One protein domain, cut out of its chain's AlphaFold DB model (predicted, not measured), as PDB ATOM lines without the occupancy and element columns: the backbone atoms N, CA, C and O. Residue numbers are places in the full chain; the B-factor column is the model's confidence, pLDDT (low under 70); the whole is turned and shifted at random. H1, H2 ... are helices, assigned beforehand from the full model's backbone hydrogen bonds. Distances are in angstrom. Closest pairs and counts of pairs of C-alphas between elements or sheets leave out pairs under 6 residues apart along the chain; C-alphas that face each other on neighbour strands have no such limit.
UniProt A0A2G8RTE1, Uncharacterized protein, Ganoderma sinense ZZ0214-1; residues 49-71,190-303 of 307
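What this domain is: This is residues 49 to 71 and 190 to 303 of the 307 residues of an uncharacterized protein of Ganoderma sinense ZZ0214-1 (UniProt A0A2G8RTE1). One long helix, H7, runs through the middle of this domain; H4 and H6 lie side by side as an antiparallel pair over one side of it, and short H5 bridges H4 to H7. H2 packs on another side of H7 with H1 near it, H3 sits by the later part of H7, and unnamed residues 196 to 233 loop out toward the end where H4 begins. The 137 printed residues hold seven named helices, H1 to H7, and no named strand: the class is all helix. The whole is compact, with a radius of gyration of the C-alphas of 14.4 A and spans of 43 by 31 by 27 A.

Where its parts are: Find C-alpha 49 at (-43.358, 58.501, -21.974), where H1, residues 49 to 55, begins; H2 follows at 58 to 68. Past the cut come H3, residues 190 to 195, and H4, 234 to 249, 22.9 A long. Then read H5, 253 to 258, H6, 261 to 272, 16.4 A, and H7, 281 to 301, 30.0 A, ending at C-alpha 301 (-46.750, 40.671, -36.897).

How they stand to each other: Start at the hub, H7: its residues 286 to 294 touch H2, closest at C-alphas Phe 64 and Gly 290, 5.1 A. Its residues 289 to 297 touch H5, closest at C-alphas Pro 253 and Val 293, 5.0 A. H4 and H6 touch at a shallow tilt of 10 degrees, opposite ways. H4 and H7 are apart. Every O i to N i+4 pair is within hydrogen-bond range in H2, H3, H4, H6 and H7, against 2 of 3 in H1 and 1 of 2 in H5.

The domain as a whole: Residues 72 to 189 are not printed; C-alphas 71 and 190 are 21.1 A apart. The H3 to H4 link is long. Look for pLDDT under 70 at residues 196 to 231 and 275 to 277.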
ATOM      1  N   VAL A  49     -42.852  58.821 -20.627       84.19
ATOM      2  CA  VAL A  49     -43.358  58.501 -21.974       84.19
ATOM      3  C   VAL A  49     -42.339  58.876 -23.058       84.19
ATOM      4  O   VAL A  49     -42.071  58.088 -23.962       84.19
ATOM      5  N   ASN A  50     -41.708  60.045 -22.929       85.62
ATOM      6  CA  ASN A  50     -40.711  60.535 -23.881       85.62
ATOM      7  C   ASN A  50     -39.440  59.676 -23.905       85.62
ATOM      8  O   ASN A  50     -38.919  59.398 -24.984       85.62
ATOM      9  N   ALA A  51     -38.956  59.231 -22.741       81.88
ATOM     10  CA  ALA A  51     -37.790  58.352 -22.664       81.88
ATOM     11  C   ALA A  51     -38.068  56.990 -23.313       81.88
ATOM     12  O   ALA A  51     -37.230  56.495 -24.060       81.88
ATOM     13  N   ILE A  52     -39.258  56.416 -23.098       82.44
ATOM     14  CA  ILE A  52     -39.662  55.168 -23.762       82.44
ATOM     15  C   ILE A  52     -39.736  55.380 -25.275       82.44
ATOM     16  O   ILE A  52     -39.099  54.640 -26.023       82.44
ATOM     17  N   LEU A  53     -40.440  56.421 -25.731       86.31
ATOM     18  CA  LEU A  53     -40.582  56.738 -27.155       86.31
ATOM     19  C   LEU A  53     -39.235  56.911 -27.869       86.31
ATOM     20  O   LEU A  53     -39.119  56.509 -29.022       86.31
ATOM     21  N   ALA A  54     -38.220  57.461 -27.197       86.00
ATOM     22  CA  ALA A  54     -36.876  57.618 -27.756       86.00
ATOM     23  C   ALA A  54     -36.124  56.286 -27.956       86.00
ATOM     24  O   ALA A  54     -35.172  56.238 -28.730       86.00
ATOM     25  N   THR A  55     -36.531  55.216 -27.264       82.88
ATOM     26  CA  THR A  55     -35.905  53.882 -27.363       82.88
ATOM     27  C   THR A  55     -36.618  52.931 -28.322       82.88
ATOM     28  O   THR A  55     -36.042  51.921 -28.724       82.88
ATOM     29  N   LEU A  56     -37.869  53.228 -28.678       83.31
ATOM     30  CA  LEU A  56     -38.671  52.394 -29.565       83.31
ATOM     31  C   LEU A  56     -38.300  52.631 -31.035       83.31
ATOM     32  O   LEU A  56     -37.930  53.735 -31.435       83.31
ATOM     33  N   SER A  57     -38.446  51.593 -31.864       89.38
ATOM     34  CA  SER A  57     -38.405  51.765 -33.321       89.38
ATOM     35  C   SER A  57     -39.525  52.717 -33.777       89.38
ATOM     36  O   SER A  57     -40.526  52.844 -33.068       89.38
ATOM     37  N   PRO A  58     -39.429  53.375 -34.950       92.75
ATOM     38  CA  PRO A  58     -40.480  54.286 -35.415       92.75
ATOM     39  C   PRO A  58     -41.883  53.657 -35.430       92.75
ATOM     40  O   PRO A  58     -42.836  54.290 -34.978       92.75
ATOM     41  N   THR A  59     -41.994  52.399 -35.871       90.12
ATOM     42  CA  THR A  59     -43.252  51.634 -35.891       90.12
ATOM     43  C   THR A  59     -43.756  51.328 -34.482       90.12
ATOM     44  O   THR A  59     -44.924  51.560 -34.180       90.12
ATOM     45  N   ASP A  60     -42.878  50.866 -33.587       89.12
ATOM     46  CA  ASP A  60     -43.250  50.576 -32.197       89.12
ATOM     47  C   ASP A  60     -43.672  51.856 -31.454       89.12
ATOM     48  O   ASP A  60     -44.609  51.842 -30.660       89.12
ATOM     49  N   ALA A  61     -43.010  52.981 -31.738       91.06
ATOM     50  CA  ALA A  61     -43.339  54.283 -31.177       91.06
ATOM     51  C   ALA A  61     -44.703  54.796 -31.665       91.06
ATOM     52  O   ALA A  61     -45.419  55.432 -30.898       91.06
ATOM     53  N   GLU A  62     -45.079  54.543 -32.921       92.69
ATOM     54  CA  GLU A  62     -46.416  54.864 -33.436       92.69
ATOM     55  C   GLU A  62     -47.496  54.054 -32.714       92.69
ATOM     56  O   GLU A  62     -48.422  54.644 -32.163       92.69
ATOM     57  N   ILE A  63     -47.320  52.731 -32.611       91.31
ATOM     58  CA  ILE A  63     -48.223  51.846 -31.859       91.31
ATOM     59  C   ILE A  63     -48.351  52.320 -30.407       91.31
ATOM     60  O   ILE A  63     -49.458  52.419 -29.877       91.31
ATOM     61  N   PHE A  64     -47.229  52.650 -29.763       91.88
ATOM     62  CA  PHE A  64     -47.223  53.148 -28.392       91.88
ATOM     63  C   PHE A  64     -48.022  54.450 -28.248       91.88
ATOM     64  O   PHE A  64     -48.824  54.557 -27.323       91.88
ATOM     65  N   ARG A  65     -47.862  55.417 -29.166       94.25
ATOM     66  CA  ARG A  65     -48.653  56.663 -29.167       94.25
ATOM     67  C   ARG A  65     -50.144  56.384 -29.338       94.25
ATOM     68  O   ARG A  65     -50.923  56.873 -28.528       94.25
ATOM     69  N   SER A  66     -50.529  55.528 -30.286       92.38
ATOM     70  CA  SER A  66     -51.933  55.137 -30.471       92.38
ATOM     71  C   SER A  66     -52.548  54.576 -29.187       92.38
ATOM     72  O   SER A  66     -53.669  54.924 -28.830       92.38
ATOM     73  N   VAL A  67     -51.799  53.761 -28.439       92.56
ATOM     74  CA  VAL A  67     -52.254  53.205 -27.155       92.56
ATOM     75  C   VAL A  67     -52.411  54.273 -26.071       92.56
ATOM     76  O   VAL A  67     -53.320  54.177 -25.239       92.56
ATOM     77  N   LEU A  68     -51.529  55.273 -26.045       91.31
ATOM     78  CA  LEU A  68     -51.659  56.400 -25.118       91.31
ATOM     79  C   LEU A  68     -52.912  57.230 -25.408       91.31
ATOM     80  O   LEU A  68     -53.554  57.679 -24.461       91.31
ATOM     81  N   ASP A  69     -53.287  57.339 -26.681       92.44
ATOM     82  CA  ASP A  69     -54.504  58.013 -27.143       92.44
ATOM     83  C   ASP A  69     -55.758  57.113 -27.082       92.44
ATOM     84  O   ASP A  69     -56.832  57.506 -27.540       92.44
ATOM     85  N   ASP A  70     -55.642  55.899 -26.519       88.81
ATOM     86  CA  ASP A  70     -56.698  54.873 -26.471       88.81
ATOM     87  C   ASP A  70     -57.293  54.540 -27.862       88.81
ATOM     88  O   ASP A  70     -58.459  54.156 -27.988       88.81
ATOM     89  N   VAL A  71     -56.480  54.655 -28.918       89.31
ATOM     90  CA  VAL A  71     -56.838  54.344 -30.307       89.31
ATOM     91  C   VAL A  71     -56.525  52.871 -30.611       89.31
ATOM     92  O   VAL A  71     -55.357  52.478 -30.571       89.31
ATOM     93  N   LEU A 190     -48.401  34.476 -28.475       89.94
ATOM     94  CA  LEU A 190     -48.566  35.213 -27.222       89.94
ATOM     95  C   LEU A 190     -48.300  34.364 -25.969       89.94
ATOM     96  O   LEU A 190     -48.117  34.933 -24.896       89.94
ATOM     97  N   ALA A 191     -48.242  33.034 -26.068       87.81
ATOM     98  CA  ALA A 191     -48.069  32.151 -24.912       87.81
ATOM     99  C   ALA A 191     -46.841  32.497 -24.040       87.81
ATOM    100  O   ALA A 191     -47.012  32.615 -22.829       87.81
ATOM    101  N   PRO A 192     -45.638  32.797 -24.578       82.88
ATOM    102  CA  PRO A 192     -44.495  33.209 -23.757       82.88
ATOM    103  C   PRO A 192     -44.739  34.503 -22.975       82.88
ATOM    104  O   PRO A 192     -44.235  34.658 -21.867       82.88
ATOM    105  N   LEU A 193     -45.526  35.430 -23.529       77.75
ATOM    106  CA  LEU A 193     -45.923  36.645 -22.824       77.75
ATOM    107  C   LEU A 193     -46.911  36.327 -21.699       77.75
ATOM    108  O   LEU A 193     -46.919  37.035 -20.711       77.75
ATOM    109  N   ILE A 194     -47.727  35.285 -21.841       80.19
ATOM    110  CA  ILE A 194     -48.849  34.959 -20.954       80.19
ATOM    111  C   ILE A 194     -48.453  33.977 -19.833       80.19
ATOM    112  O   ILE A 194     -48.940  34.087 -18.706       80.19
ATOM    113  N   ASP A 195     -47.587  33.011 -20.136       75.31
ATOM    114  CA  ASP A 195     -47.328  31.836 -19.297       75.31
ATOM    115  C   ASP A 195     -46.118  31.999 -18.362       75.31
ATOM    116  O   ASP A 195     -46.000  31.268 -17.380       75.31
ATOM    117  N   LEU A 196     -45.247  32.988 -18.595       59.56
ATOM    118  CA  LEU A 196     -44.034  33.225 -17.792       59.56
ATOM    119  C   LEU A 196     -44.287  33.948 -16.450       59.56
ATOM    120  O   LEU A 196     -43.355  34.461 -15.830       59.56
ATOM    121  N   GLY A 197     -45.534  33.989 -15.972       63.47
ATOM    122  CA  GLY A 197     -45.918  34.887 -14.883       63.47
ATOM    123  C   GLY A 197     -45.800  36.356 -15.317       63.47
ATOM    124  O   GLY A 197     -45.684  36.637 -16.509       63.47
ATOM    125  N   PRO A 198     -45.890  37.324 -14.392       60.66
ATOM    126  CA  PRO A 198     -45.717  38.726 -14.747       60.66
ATOM    127  C   PRO A 198     -44.366  38.948 -15.452       60.66
ATOM    128  O   PRO A 198     -43.347  38.406 -15.005       60.66
ATOM    129  N   PRO A 199     -44.359  39.722 -16.555       58.41
ATOM    130  CA  PRO A 199     -43.372  39.626 -17.629       58.41
ATOM    131  C   PRO A 199     -41.958  39.707 -17.075       58.41
ATOM    132  O   PRO A 199     -41.666  40.619 -16.296       58.41
ATOM    133  N   LEU A 200     -41.095  38.752 -17.454       51.62
ATOM    134  CA  LEU A 200     -39.696  38.734 -17.027       51.62
ATOM    135  C   LEU A 200     -39.102  40.121 -17.210       51.62
ATOM    136  O   LEU A 200     -39.344  40.811 -18.197       51.62
ATOM    137  N   THR A 201     -38.334  40.546 -16.227       51.38
ATOM    138  CA  THR A 201     -37.936  41.939 -16.093       51.38
ATOM    139  C   THR A 201     -37.039  42.450 -17.233       51.38
ATOM    140  O   THR A 201     -36.916  43.653 -17.437       51.38
ATOM    141  N   CYS A 202     -36.476  41.544 -18.036       49.84
ATOM    142  CA  CYS A 202     -35.774  41.842 -19.283       49.84
ATOM    143  C   CYS A 202     -36.694  42.103 -20.495       49.84
ATOM    144  O   CYS A 202     -36.246  42.733 -21.448       49.84
ATOM    145  N   ALA A 203     -37.954  41.657 -20.480       47.72
ATOM    146  CA  ALA A 203     -38.849  41.684 -21.642       47.72
ATOM    147  C   ALA A 203     -39.492  43.058 -21.912       47.72
ATOM    148  O   ALA A 203     -39.881  43.334 -23.038       47.72
ATOM    149  N   LEU A 204     -39.593  43.927 -20.898       52.00
ATOM    150  CA  LEU A 204     -40.203  45.265 -21.011       52.00
ATOM    151  C   LEU A 204     -39.189  46.413 -20.796       52.00
ATOM    152  O   LEU A 204     -39.576  47.564 -20.590       52.00
ATOM    153  N   GLY A 205     -37.887  46.106 -20.844       52.09
ATOM    154  CA  GLY A 205     -36.795  47.079 -20.718       52.09
ATOM    155  C   GLY A 205     -36.554  47.617 -19.299       52.09
ATOM    156  O   GLY A 205     -37.214  47.246 -18.329       52.09
ATOM    157  N   GLU A 206     -35.580  48.523 -19.158       51.53
ATOM    158  CA  GLU A 206     -35.154  49.129 -17.876       51.53
ATOM    159  C   GLU A 206     -36.229  50.003 -17.195       51.53
ATOM    160  O   GLU A 206     -36.083  50.398 -16.039       51.53
ATOM    161  N   TYR A 207     -37.351  50.245 -17.873       50.22
ATOM    162  CA  TYR A 207     -38.475  51.060 -17.405       50.22
ATOM    163  C   TYR A 207     -39.583  50.232 -16.717       50.22
ATOM    164  O   TYR A 207     -40.521  50.774 -16.134       50.22
ATOM    165  N   ALA A 208     -39.463  48.899 -16.725       51.69
ATOM    166  CA  ALA A 208     -40.477  47.947 -16.266       51.69
ATOM    167  C   ALA A 208     -40.569  47.706 -14.739       51.69
ATOM    168  O   ALA A 208     -41.301  46.820 -14.294       51.69
ATOM    169  N   TRP A 209     -39.831  48.445 -13.910       51.72
ATOM    170  CA  TRP A 209     -39.461  47.898 -12.598       51.72
ATOM    171  C   TRP A 209     -40.038  48.613 -11.376       51.72
ATOM    172  O   TRP A 209     -40.135  48.032 -10.298       51.72
ATOM    173  N   THR A 210     -40.473  49.859 -11.518       51.16
ATOM    174  CA  THR A 210     -40.988  50.675 -10.405       51.16
ATOM    175  C   THR A 210     -42.437  50.355 -10.013       51.16
ATOM    176  O   THR A 210     -42.905  50.819  -8.979       51.16
ATOM    177  N   TRP A 211     -43.161  49.570 -10.812       57.91
ATOM    178  CA  TRP A 211     -44.607  49.324 -10.680       57.91
ATOM    179  C   TRP A 211     -44.942  47.922 -10.185       57.91
ATOM    180  O   TRP A 211     -46.009  47.713  -9.613       57.91
ATOM    181  N   ARG A 212     -44.019  46.970 -10.357       59.00
ATOM    182  CA  ARG A 212     -44.247  45.568 -10.014       59.00
ATOM    183  C   ARG A 212     -44.318  45.303  -8.526       59.00
ATOM    184  O   ARG A 212     -44.943  44.332  -8.165       59.00
ATOM    185  N   THR A 213     -43.725  46.116  -7.655       57.62
ATOM    186  CA  THR A 213     -43.541  45.754  -6.239       57.62
ATOM    187  C   THR A 213     -44.099  46.853  -5.341       57.62
ATOM    188  O   THR A 213     -43.662  47.998  -5.367       57.62
ATOM    189  N   CYS A 214     -45.128  46.524  -4.569       53.78
ATOM    190  CA  CYS A 214     -45.771  47.452  -3.650       53.78
ATOM    191  C   CYS A 214     -46.114  46.685  -2.383       53.78
ATOM    192  O   CYS A 214     -47.059  45.899  -2.371       53.78
ATOM    193  N   ALA A 215     -45.357  46.938  -1.317       47.81
ATOM    194  CA  ALA A 215     -45.854  46.713   0.035       47.81
ATOM    195  C   ALA A 215     -45.113  47.588   1.057       47.81
ATOM    196  O   ALA A 215     -45.720  48.465   1.651       47.81
ATOM    197  N   LYS A 216     -43.807  47.385   1.260       46.66
ATOM    198  CA  LYS A 216     -42.982  48.038   2.304       46.66
ATOM    199  C   LYS A 216     -41.483  47.990   1.935       46.66
ATOM    200  O   LYS A 216     -40.636  47.704   2.774       46.66
ATOM    201  N   CYS A 217     -41.130  48.158   0.660       47.53
ATOM    202  CA  CYS A 217     -39.771  47.860   0.194       47.53
ATOM    203  C   CYS A 217     -38.766  48.969   0.552       47.53
ATOM    204  O   CYS A 217     -38.557  49.917  -0.198       47.53
ATOM    205  N   ALA A 218     -38.078  48.807   1.683       44.94
ATOM    206  CA  ALA A 218     -36.929  49.619   2.099       44.94
ATOM    207  C   ALA A 218     -35.675  49.451   1.199       44.94
ATOM    208  O   ALA A 218     -34.617  50.001   1.504       44.94
ATOM    209  N   HIS A 219     -35.764  48.687   0.103       44.56
ATOM    210  CA  HIS A 219     -34.641  48.327  -0.777       44.56
ATOM    211  C   HIS A 219     -34.862  48.688  -2.247       44.56
ATOM    212  O   HIS A 219     -34.249  48.090  -3.129       44.56
ATOM    213  N   HIS A 220     -35.686  49.695  -2.542       47.38
ATOM    214  CA  HIS A 220     -35.587  50.340  -3.849       47.38
ATOM    215  C   HIS A 220     -34.298  51.160  -3.884       47.38
ATOM    216  O   HIS A 220     -34.276  52.333  -3.520       47.38
ATOM    217  N   THR A 221     -33.197  50.552  -4.325       42.00
ATOM    218  CA  THR A 221     -31.939  51.260  -4.588       42.00
ATOM    219  C   THR A 221     -32.057  52.062  -5.883       42.00
ATOM    220  O   THR A 221     -31.334  51.769  -6.824       42.00
ATOM    221  N   GLY A 222     -33.024  52.989  -5.965       41.81
ATOM    222  CA  GLY A 222     -33.206  54.073  -6.953       41.81
ATOM    223  C   GLY A 222     -33.006  53.799  -8.452       41.81
ATOM    224  O   GLY A 222     -33.087  54.714  -9.257       41.81
ATOM    225  N   ARG A 223     -32.766  52.552  -8.856       44.12
ATOM    226  CA  ARG A 223     -32.471  52.131 -10.228       44.12
ATOM    227  C   ARG A 223     -33.503  51.160 -10.771       44.12
ATOM    228  O   ARG A 223     -33.179  50.331 -11.613       44.12
ATOM    229  N   GLY A 224     -34.707  51.157 -10.202       46.22
ATOM    230  CA  GLY A 224     -35.761  50.216 -10.574       46.22
ATOM    231  C   GLY A 224     -35.473  48.753 -10.213       46.22
ATOM    232  O   GLY A 224     -36.410  48.007 -10.002       46.22
ATOM    233  N   LYS A 225     -34.220  48.320 -10.039       43.44
ATOM    234  CA  LYS A 225     -33.873  46.938  -9.689       43.44
ATOM    235  C   LYS A 225     -34.269  46.624  -8.250       43.44
ATOM    236  O   LYS A 225     -33.482  46.759  -7.319       43.44
ATOM    237  N   CYS A 226     -35.501  46.177  -8.084       49.25
ATOM    238  CA  CYS A 226     -35.854  45.319  -6.977       49.25
ATOM    239  C   CYS A 226     -34.974  44.068  -7.035       49.25
ATOM    240  O   CYS A 226     -34.828  43.461  -8.097       49.25
ATOM    241  N   GLY A 227     -34.350  43.701  -5.914       48.81
ATOM    242  CA  GLY A 227     -33.649  42.421  -5.828       48.81
ATOM    243  C   GLY A 227     -34.604  41.262  -6.137       48.81
ATOM    244  O   GLY A 227     -35.821  41.420  -6.034       48.81
ATOM    245  N   MET A 228     -34.066  40.077  -6.452       53.56
ATOM    246  CA  MET A 228     -34.862  38.855  -6.707       53.56
ATOM    247  C   MET A 228     -35.871  38.508  -5.592       53.56
ATOM    248  O   MET A 228     -36.746  37.678  -5.795       53.56
ATOM    249  N   PHE A 229     -35.740  39.123  -4.415       52.22
ATOM    250  CA  PHE A 229     -36.558  38.875  -3.232       52.22
ATOM    251  C   PHE A 229     -37.759  39.819  -3.083       52.22
ATOM    252  O   PHE A 229     -38.536  39.661  -2.142       52.22
ATOM    253  N   CYS A 230     -37.932  40.808  -3.963       57.53
ATOM    254  CA  CYS A 230     -39.112  41.665  -3.898       57.53
ATOM    255  C   CYS A 230     -40.305  40.960  -4.547       57.53
ATOM    256  O   CYS A 230     -40.310  40.719  -5.752       57.53
ATOM    257  N   ALA A 231     -41.327  40.662  -3.746       65.00
ATOM    258  CA  ALA A 231     -42.580  40.112  -4.245       65.00
ATOM    259  C   ALA A 231     -43.353  41.146  -5.076       65.00
ATOM    260  O   ALA A 231     -43.358  42.342  -4.758       65.00
ATOM    261  N   ASP A 232     -44.044  40.663  -6.112       72.94
ATOM    262  CA  ASP A 232     -44.950  41.493  -6.891       72.94
ATOM    263  C   ASP A 232     -46.089  42.047  -6.014       72.94
ATOM    264  O   ASP A 232     -46.576  41.403  -5.083       72.94
ATOM    265  N   ALA A 233     -46.534  43.260  -6.323       75.06
ATOM    266  CA  ALA A 233     -47.667  43.913  -5.712       75.06
ATOM    267  C   ALA A 233     -48.921  43.061  -5.945       75.06
ATOM    268  O   ALA A 233     -49.213  42.731  -7.098       75.06
ATOM    269  N   PRO A 234     -49.728  42.776  -4.910       79.31
ATOM    270  CA  PRO A 234     -50.932  41.965  -5.079       79.31
ATOM    271  C   PRO A 234     -51.888  42.517  -6.145       79.31
ATOM    272  O   PRO A 234     -52.409  41.765  -6.964       79.31
ATOM    273  N   TRP A 235     -52.057  43.844  -6.203       83.06
ATOM    274  CA  TRP A 235     -52.898  44.493  -7.213       83.06
ATOM    275  C   TRP A 235     -52.374  44.293  -8.641       83.06
ATOM    276  O   TRP A 235     -53.167  44.239  -9.579       83.06
ATOM    277  N   PHE A 236     -51.054  44.177  -8.812       84.06
ATOM    278  CA  PHE A 236     -50.431  43.978 -10.114       84.06
ATOM    279  C   PHE A 236     -50.551  42.527 -10.568       84.06
ATOM    280  O   PHE A 236     -50.900  42.277 -11.716       84.06
ATOM    281  N   VAL A 237     -50.335  41.569  -9.660       83.62
ATOM    282  CA  VAL A 237     -50.555  40.138  -9.932       83.62
ATOM    283  C   VAL A 237     -51.999  39.889 -10.365       83.62
ATOM    284  O   VAL A 237     -52.241  39.166 -11.331       83.62
ATOM    285  N   GLU A 238     -52.960  40.521  -9.686       88.38
ATOM    286  CA  GLU A 238     -54.363  40.483 -10.096       88.38
ATOM    287  C   GLU A 238     -54.565  41.089 -11.486       88.38
ATOM    288  O   GLU A 238     -55.107  40.404 -12.348       88.38
ATOM    289  N   LEU A 239     -54.101  42.324 -11.732       91.00
ATOM    290  CA  LEU A 239     -54.192  42.962 -13.052       91.00
ATOM    291  C   LEU A 239     -53.640  42.043 -14.145       91.00
ATOM    292  O   LEU A 239     -54.305  41.804 -15.148       91.00
ATOM    293  N   TRP A 240     -52.444  41.499 -13.930       90.88
ATOM    294  CA  TRP A 240     -51.779  40.613 -14.870       90.88
ATOM    295  C   TRP A 240     -52.607  39.367 -15.179       90.88
ATOM    296  O   TRP A 240     -52.795  39.033 -16.345       90.88
ATOM    297  N   ARG A 241     -53.164  38.715 -14.152       90.88
ATOM    298  CA  ARG A 241     -54.031  37.543 -14.322       90.88
ATOM    299  C   ARG A 241     -55.253  37.856 -15.188       90.88
ATOM    300  O   ARG A 241     -55.609  37.045 -16.042       90.88
ATOM    301  N   GLU A 242     -55.882  39.012 -14.986       94.94
ATOM    302  CA  GLU A 242     -57.039  39.430 -15.789       94.94
ATOM    303  C   GLU A 242     -56.638  39.730 -17.246       94.94
ATOM    304  O   GLU A 242     -57.298  39.271 -18.178       94.94
ATOM    305  N   LEU A 243     -55.511  40.418 -17.470       93.31
ATOM    306  CA  LEU A 243     -54.991  40.687 -18.818       93.31
ATOM    307  C   LEU A 243     -54.609  39.399 -19.562       93.31
ATOM    308  O   LEU A 243     -54.905  39.255 -20.747       93.31
ATOM    309  N   VAL A 244     -54.020  38.431 -18.858       91.38
ATOM    310  CA  VAL A 244     -53.744  37.081 -19.366       91.38
ATOM    311  C   VAL A 244     -55.031  36.379 -19.791       91.38
ATOM    312  O   VAL A 244     -55.084  35.798 -20.875       91.38
ATOM    313  N   ALA A 245     -56.082  36.433 -18.971       93.06
ATOM    314  CA  ALA A 245     -57.367  35.835 -19.317       93.06
ATOM    315  C   ALA A 245     -57.967  36.475 -20.581       93.06
ATOM    316  O   ALA A 245     -58.445  35.756 -21.461       93.06
ATOM    317  N   ILE A 246     -57.872  37.804 -20.707       94.56
ATOM    318  CA  ILE A 246     -58.304  38.546 -21.898       94.56
ATOM    319  C   ILE A 246     -57.525  38.091 -23.133       94.56
ATOM    320  O   ILE A 246     -58.149  37.698 -24.113       94.56
ATOM    321  N   LEU A 247     -56.189  38.083 -23.084       93.56
ATOM    322  CA  LEU A 247     -55.347  37.732 -24.233       93.56
ATOM    323  C   LEU A 247     -55.479  36.259 -24.648       93.56
ATOM    324  O   LEU A 247     -55.442  35.948 -25.836       93.56
ATOM    325  N   ARG A 248     -55.703  35.341 -23.698       91.94
ATOM    326  CA  ARG A 248     -56.022  33.935 -24.012       91.94
ATOM    327  C   ARG A 248     -57.367  33.804 -24.718       91.94
ATOM    328  O   ARG A 248     -57.507  33.016 -25.651       91.94
ATOM    329  N   ALA A 249     -58.364  34.563 -24.268       92.88
ATOM    330  CA  ALA A 249     -59.684  34.555 -24.881       92.88
ATOM    331  C   ALA A 249     -59.699  35.285 -26.232       92.88
ATOM    332  O   ALA A 249     -60.462  34.899 -27.112       92.88
ATOM    333  N   ARG A 250     -58.882  36.327 -26.398       94.31
ATOM    334  CA  ARG A 250     -58.834  37.239 -27.547       94.31
ATOM    335  C   ARG A 250     -57.357  37.576 -27.829       94.31
ATOM    336  O   ARG A 250     -56.848  38.525 -27.236       94.31
ATOM    337  N   PRO A 251     -56.648  36.795 -28.672       94.69
ATOM    338  CA  PRO A 251     -55.219  36.953 -28.958       94.69
ATOM    339  C   PRO A 251     -54.958  38.155 -29.876       94.69
ATOM    340  O   PRO A 251     -54.419  38.024 -30.969       94.69
ATOM    341  N   ASP A 252     -55.392  39.325 -29.428       92.00
ATOM    342  CA  ASP A 252     -55.386  40.594 -30.133       92.00
ATOM    343  C   ASP A 252     -54.822  41.679 -29.196       92.00
ATOM    344  O   ASP A 252     -55.293  41.804 -28.064       92.00
ATOM    345  N   PRO A 253     -53.836  42.483 -29.624       92.19
ATOM    346  CA  PRO A 253     -53.295  43.579 -28.831       92.19
ATOM    347  C   PRO A 253     -54.366  44.594 -28.417       92.19
ATOM    348  O   PRO A 253     -54.330  45.079 -27.285       92.19
ATOM    349  N   ASP A 254     -55.367  44.859 -29.269       92.38
ATOM    350  CA  ASP A 254     -56.456  45.782 -28.924       92.38
ATOM    351  C   ASP A 254     -57.344  45.236 -27.809       92.38
ATOM    352  O   ASP A 254     -58.043  46.003 -27.136       92.38
ATOM    353  N   ALA A 255     -57.283  43.928 -27.537       92.75
ATOM    354  CA  ALA A 255     -58.077  43.347 -26.478       92.75
ATOM    355  C   ALA A 255     -57.706  43.908 -25.094       92.75
ATOM    356  O   ALA A 255     -58.575  44.090 -24.236       92.75
ATOM    357  N   VAL A 256     -56.433  44.269 -24.910       92.88
ATOM    358  CA  VAL A 256     -55.927  44.945 -23.708       92.88
ATOM    359  C   VAL A 256     -56.570  46.325 -23.537       92.88
ATOM    360  O   VAL A 256     -56.898  46.709 -22.416       92.88
ATOM    361  N   LEU A 257     -56.794  47.061 -24.627       90.94
ATOM    362  CA  LEU A 257     -57.391  48.400 -24.589       90.94
ATOM    363  C   LEU A 257     -58.897  48.333 -24.335       90.94
ATOM    364  O   LEU A 257     -59.426  49.039 -23.478       90.94
ATOM    365  N   ILE A 258     -59.584  47.459 -25.072       89.31
ATOM    366  CA  ILE A 258     -61.047  47.403 -25.101       89.31
ATOM    367  C   ILE A 258     -61.595  46.722 -23.842       89.31
ATOM    368  O   ILE A 258     -62.474  47.275 -23.179       89.31
ATOM    369  N   TRP A 259     -61.078  45.540 -23.490       92.69
ATOM    370  CA  TRP A 259     -61.571  44.761 -22.346       92.69
ATOM    371  C   TRP A 259     -60.718  44.947 -21.088       92.69
ATOM    372  O   TRP A 259     -61.214  44.743 -19.985       92.69
ATOM    373  N   GLY A 260     -59.461  45.386 -21.215       93.12
ATOM    374  CA  GLY A 260     -58.587  45.627 -20.062       93.12
ATOM    375  C   GLY A 260     -58.879  46.928 -19.307       93.12
ATOM    376  O   GLY A 260     -58.437  47.071 -18.167       93.12
ATOM    377  N   LYS A 261     -59.635  47.870 -19.892       92.88
ATOM    378  CA  LYS A 261     -59.860  49.222 -19.344       92.88
ATOM    379  C   LYS A 261     -60.302  49.225 -17.879       92.88
ATOM    380  O   LYS A 261     -59.694  49.904 -17.054       92.88
ATOM    381  N   GLU A 262     -61.325  48.443 -17.539       94.12
ATOM    382  CA  GLU A 262     -61.848  48.372 -16.167       94.12
ATOM    383  C   GLU A 262     -60.826  47.786 -15.183       94.12
ATOM    384  O   GLU A 262     -60.726  48.234 -14.036       94.12
ATOM    385  N   HIS A 263     -60.031  46.814 -15.635       94.88
ATOM    386  CA  HIS A 263     -58.976  46.199 -14.833       94.88
ATOM    387  C   HIS A 263     -57.843  47.191 -14.556       94.88
ATOM    388  O   HIS A 263     -57.402  47.300 -13.412       94.88
ATOM    389  N   PHE A 264     -57.438  47.983 -15.557       92.62
ATOM    390  CA  PHE A 264     -56.478  49.075 -15.376       92.62
ATOM    391  C   PHE A 264     -56.990  50.141 -14.407       92.62
ATOM    392  O   PHE A 264     -56.258  50.525 -13.498       92.62
ATOM    393  N   SER A 265     -58.243  50.590 -14.540       93.50
ATOM    394  CA  SER A 265     -58.826  51.572 -13.615       93.50
ATOM    395  C   SER A 265     -58.843  51.061 -12.172       93.50
ATOM    396  O   SER A 265     -58.468  51.788 -11.252       93.50
ATOM    397  N   ARG A 266     -59.216  49.792 -11.960       93.25
ATOM    398  CA  ARG A 266     -59.215  49.164 -10.631       93.25
ATOM    399  C   ARG A 266     -57.802  49.026 -10.060       93.25
ATOM    400  O   ARG A 266     -57.592  49.287  -8.877       93.25
ATOM    401  N   ALA A 267     -56.839  48.622 -10.886       89.38
ATOM    402  CA  ALA A 267     -55.438  48.532 -10.490       89.38
ATOM    403  C   ALA A 267     -54.871  49.907 -10.116       89.38
ATOM    404  O   ALA A 267     -54.212  50.028  -9.085       89.38
ATOM    405  N   LEU A 268     -55.198  50.948 -10.888       89.81
ATOM    406  CA  LEU A 268     -54.792  52.322 -10.607       89.81
ATOM    407  C   LEU A 268     -55.351  52.811  -9.270       89.81
ATOM    408  O   LEU A 268     -54.590  53.322  -8.458       89.81
ATOM    409  N   GLN A 269     -56.639  52.590  -8.988       90.69
ATOM    410  CA  GLN A 269     -57.232  52.942  -7.689       90.69
ATOM    411  C   GLN A 269     -56.499  52.268  -6.519       90.69
ATOM    412  O   GLN A 269     -56.183  52.921  -5.525       90.69
ATOM    413  N   LYS A 270     -56.173  50.973  -6.650       84.62
ATOM    414  CA  LYS A 270     -55.394  50.238  -5.639       84.62
ATOM    415  C   LYS A 270     -53.968  50.782  -5.497       84.62
ATOM    416  O   LYS A 270     -53.469  50.887  -4.381       84.62
ATOM    417  N   ALA A 271     -53.321  51.141  -6.604       81.06
ATOM    418  CA  ALA A 271     -51.976  51.706  -6.603       81.06
ATOM    419  C   ALA A 271     -51.942  53.128  -6.014       81.06
ATOM    420  O   ALA A 271     -51.028  53.454  -5.263       81.06
ATOM    421  N   MET A 272     -52.958  53.953  -6.281       81.56
ATOM    422  CA  MET A 272     -53.094  55.305  -5.729       81.56
ATOM    423  C   MET A 272     -53.372  55.322  -4.223       81.56
ATOM    424  O   MET A 272     -53.006  56.279  -3.550       81.56
ATOM    425  N   ALA A 273     -53.966  54.260  -3.669       80.50
ATOM    426  CA  ALA A 273     -54.113  54.107  -2.222       80.50
ATOM    427  C   ALA A 273     -52.766  53.884  -1.500       80.50
ATOM    428  O   ALA A 273     -52.698  53.973  -0.274       80.50
ATOM    429  N   CYS A 274     -51.685  53.593  -2.236       71.25
ATOM    430  CA  CYS A 274     -50.346  53.469  -1.677       71.25
ATOM    431  C   CYS A 274     -49.647  54.843  -1.632       71.25
ATOM    432  O   CYS A 274     -49.397  55.426  -2.691       71.25
ATOM    433  N   PRO A 275     -49.215  55.331  -0.452       67.88
ATOM    434  CA  PRO A 275     -48.569  56.641  -0.317       67.88
ATOM    435  C   PRO A 275     -47.221  56.742  -1.049       67.88
ATOM    436  O   PRO A 275     -46.734  57.839  -1.293       67.88
ATOM    437  N   ILE A 276     -46.614  55.605  -1.405       68.75
ATOM    438  CA  ILE A 276     -45.354  55.546  -2.157       68.75
ATOM    439  C   ILE A 276     -45.622  55.594  -3.667       68.75
ATOM    440  O   ILE A 276     -44.914  56.275  -4.403       68.75
ATOM    441  N   CYS A 277     -46.638  54.867  -4.140       69.25
ATOM    442  CA  CYS A 277     -46.898  54.709  -5.570       69.25
ATOM    443  C   CYS A 277     -47.766  55.830  -6.153       69.25
ATOM    444  O   CYS A 277     -47.741  56.021  -7.364       69.25
ATOM    445  N   VAL A 278     -48.515  56.572  -5.329       75.38
ATOM    446  CA  VAL A 278     -49.536  57.538  -5.781       75.38
ATOM    447  C   VAL A 278     -49.037  58.543  -6.826       75.38
ATOM    448  O   VAL A 278     -49.746  58.803  -7.792       75.38
ATOM    449  N   ASN A 279     -47.802  59.032  -6.698       73.12
ATOM    450  CA  ASN A 279     -47.255  60.057  -7.595       73.12
ATOM    451  C   ASN A 279     -46.762  59.513  -8.945       73.12
ATOM    452  O   ASN A 279     -46.439  60.295  -9.829       73.12
ATOM    453  N   VAL A 280     -46.652  58.190  -9.093       74.19
ATOM    454  CA  VAL A 280     -46.058  57.551 -10.281       74.19
ATOM    455  C   VAL A 280     -46.948  56.473 -10.903       74.19
ATOM    456  O   VAL A 280     -46.727  56.056 -12.037       74.19
ATOM    457  N   ALA A 281     -47.964  56.005 -10.172       77.94
ATOM    458  CA  ALA A 281     -48.800  54.873 -10.557       77.94
ATOM    459  C   ALA A 281     -49.521  55.093 -11.890       77.94
ATOM    460  O   ALA A 281     -49.599  54.168 -12.696       77.94
ATOM    461  N   GLU A 282     -50.031  56.303 -12.125       83.94
ATOM    462  CA  GLU A 282     -50.757  56.625 -13.352       83.94
ATOM    463  C   GLU A 282     -49.855  56.534 -14.586       83.94
ATOM    464  O   GLU A 282     -50.169  55.800 -15.525       83.94
ATOM    465  N   GLU A 283     -48.718  57.232 -14.574       81.75
ATOM    466  CA  GLU A 283     -47.771  57.217 -15.690       81.75
ATOM    467  C   GLU A 283     -47.208  55.811 -15.917       81.75
ATOM    468  O   GLU A 283     -47.176  55.329 -17.048       81.75
ATOM    469  N   HIS A 284     -46.862  55.087 -14.853       79.50
ATOM    470  CA  HIS A 284     -46.318  53.738 -14.990       79.50
ATOM    471  C   HIS A 284     -47.329  52.746 -15.564       79.50
ATOM    472  O   HIS A 284     -46.968  51.933 -16.414       79.50
ATOM    473  N   LEU A 285     -48.593  52.801 -15.132       85.81
ATOM    474  CA  LEU A 285     -49.637  51.942 -15.692       85.81
ATOM    475  C   LEU A 285     -49.925  52.282 -17.156       85.81
ATOM    476  O   LEU A 285     -50.151  51.365 -17.946       85.81
ATOM    477  N   LYS A 286     -49.865  53.564 -17.539       87.81
ATOM    478  CA  LYS A 286     -49.950  53.992 -18.945       87.81
ATOM    479  C   LYS A 286     -48.795  53.420 -19.769       87.81
ATOM    480  O   LYS A 286     -49.042  52.800 -20.802       87.81
ATOM    481  N   CYS A 287     -47.561  53.554 -19.285       85.44
ATOM    482  CA  CYS A 287     -46.373  53.008 -19.937       85.44
ATOM    483  C   CYS A 287     -46.435  51.481 -20.063       85.44
ATOM    484  O   CYS A 287     -46.160  50.942 -21.133       85.44
ATOM    485  N   PHE A 288     -46.863  50.779 -19.010       87.00
ATOM    486  CA  PHE A 288     -47.072  49.334 -19.058       87.00
ATOM    487  C   PHE A 288     -48.106  48.937 -20.110       87.00
ATOM    488  O   PHE A 288     -47.822  48.072 -20.935       87.00
ATOM    489  N   LYS A 289     -49.283  49.578 -20.101       90.94
ATOM    490  CA  LYS A 289     -50.340  49.335 -21.090       90.94
ATOM    491  C   LYS A 289     -49.787  49.477 -22.512       90.94
ATOM    492  O   LYS A 289     -49.979  48.580 -23.326       90.94
ATOM    493  N   GLY A 290     -49.052  50.560 -22.779       90.44
ATOM    494  CA  GLY A 290     -48.401  50.816 -24.066       90.44
ATOM    495  C   GLY A 290     -47.407  49.731 -24.467       90.44
ATOM    496  O   GLY A 290     -47.525  49.160 -25.550       90.44
ATOM    497  N   LEU A 291     -46.458  49.401 -23.589       88.19
ATOM    498  CA  LEU A 291     -45.430  48.401 -23.880       88.19
ATOM    499  C   LEU A 291     -46.026  47.003 -24.073       88.19
ATOM    500  O   LEU A 291     -45.594  46.285 -24.968       88.19
ATOM    501  N   LEU A 292     -47.037  46.626 -23.285       89.94
ATOM    502  CA  LEU A 292     -47.719  45.342 -23.429       89.94
ATOM    503  C   LEU A 292     -48.372  45.201 -24.809       89.94
ATOM    504  O   LEU A 292     -48.257  44.151 -25.440       89.94
ATOM    505  N   VAL A 293     -49.041  46.255 -25.283       92.38
ATOM    506  CA  VAL A 293     -49.698  46.255 -26.597       92.38
ATOM    507  C   VAL A 293     -48.676  46.230 -27.732       92.38
ATOM    508  O   VAL A 293     -48.847  45.442 -28.660       92.38
ATOM    509  N   VAL A 294     -47.597  47.018 -27.646       90.12
ATOM    510  CA  VAL A 294     -46.481  46.971 -28.612       90.12
ATOM    511  C   VAL A 294     -45.922  45.554 -28.709       90.12
ATOM    512  O   VAL A 294     -45.821  44.982 -29.788       90.12
ATOM    513  N   GLU A 295     -45.623  44.953 -27.567       89.62
ATOM    514  CA  GLU A 295     -44.968  43.655 -27.478       89.62
ATOM    515  C   GLU A 295     -45.885  42.499 -27.933       89.62
ATOM    516  O   GLU A 295     -45.425  41.528 -28.540       89.62
ATOM    517  N   ALA A 296     -47.200  42.619 -27.727       91.44
ATOM    518  CA  ALA A 296     -48.190  41.724 -28.327       91.44
ATOM    519  C   ALA A 296     -48.305  41.923 -29.851       91.44
ATOM    520  O   ALA A 296     -48.391  40.948 -30.600       91.44
ATOM    521  N   ALA A 297     -48.284  43.174 -30.326       91.75
ATOM    522  CA  ALA A 297     -48.372  43.497 -31.746       91.75
ATOM    523  C   ALA A 297     -47.169  42.961 -32.533       91.75
ATOM    524  O   ALA A 297     -47.372  42.361 -33.587       91.75
ATOM    525  N   LYS A 298     -45.952  43.093 -31.992       89.44
ATOM    526  CA  LYS A 298     -44.719  42.554 -32.591       89.44
ATOM    527  C   LYS A 298     -44.799  41.045 -32.788       89.44
ATOM    528  O   LYS A 298     -44.627  40.567 -33.904       89.44
ATOM    529  N   ARG A 299     -45.177  40.307 -31.739       91.12
ATOM    530  CA  ARG A 299     -45.325  38.844 -31.821       91.12
ATOM    531  C   ARG A 299     -46.348  38.398 -32.857       91.12
ATOM    532  O   ARG A 299     -46.141  37.388 -33.512       91.12
ATOM    533  N   ILE A 300     -47.452  39.129 -33.006       91.50
ATOM    534  CA  ILE A 300     -48.473  38.791 -34.006       91.50
ATOM    535  C   ILE A 300     -48.021  39.163 -35.422       91.50
ATOM    536  O   ILE A 300     -48.334  38.433 -36.358       91.50
ATOM    537  N   ALA A 301     -47.277  40.258 -35.594       89.62
ATOM    538  CA  ALA A 301     -46.750  40.671 -36.897       89.62
ATOM    539  C   ALA A 301     -45.777  39.641 -37.505       89.62
ATOM    540  O   ALA A 301     -45.646  39.569 -38.723       89.62
ATOM    541  N   GLU A 302     -45.138  38.817 -36.672       90.31
ATOM    542  CA  GLU A 302     -44.251  37.725 -37.095       90.31
ATOM    543  C   GLU A 302     -45.002  36.479 -37.601       90.31
ATOM    544  O   GLU A 302     -44.384  35.572 -38.160       90.31
ATOM    545  N   ILE A 303     -46.328  36.408 -37.432       92.19
ATOM    546  CA  ILE A 303     -47.125  35.242 -37.822       92.19
ATOM    547  C   ILE A 303     -47.609  35.389 -39.269       92.19
ATOM    548  O   ILE A 303     -48.445  36.247 -39.556       92.19
TER     549      ILE A 303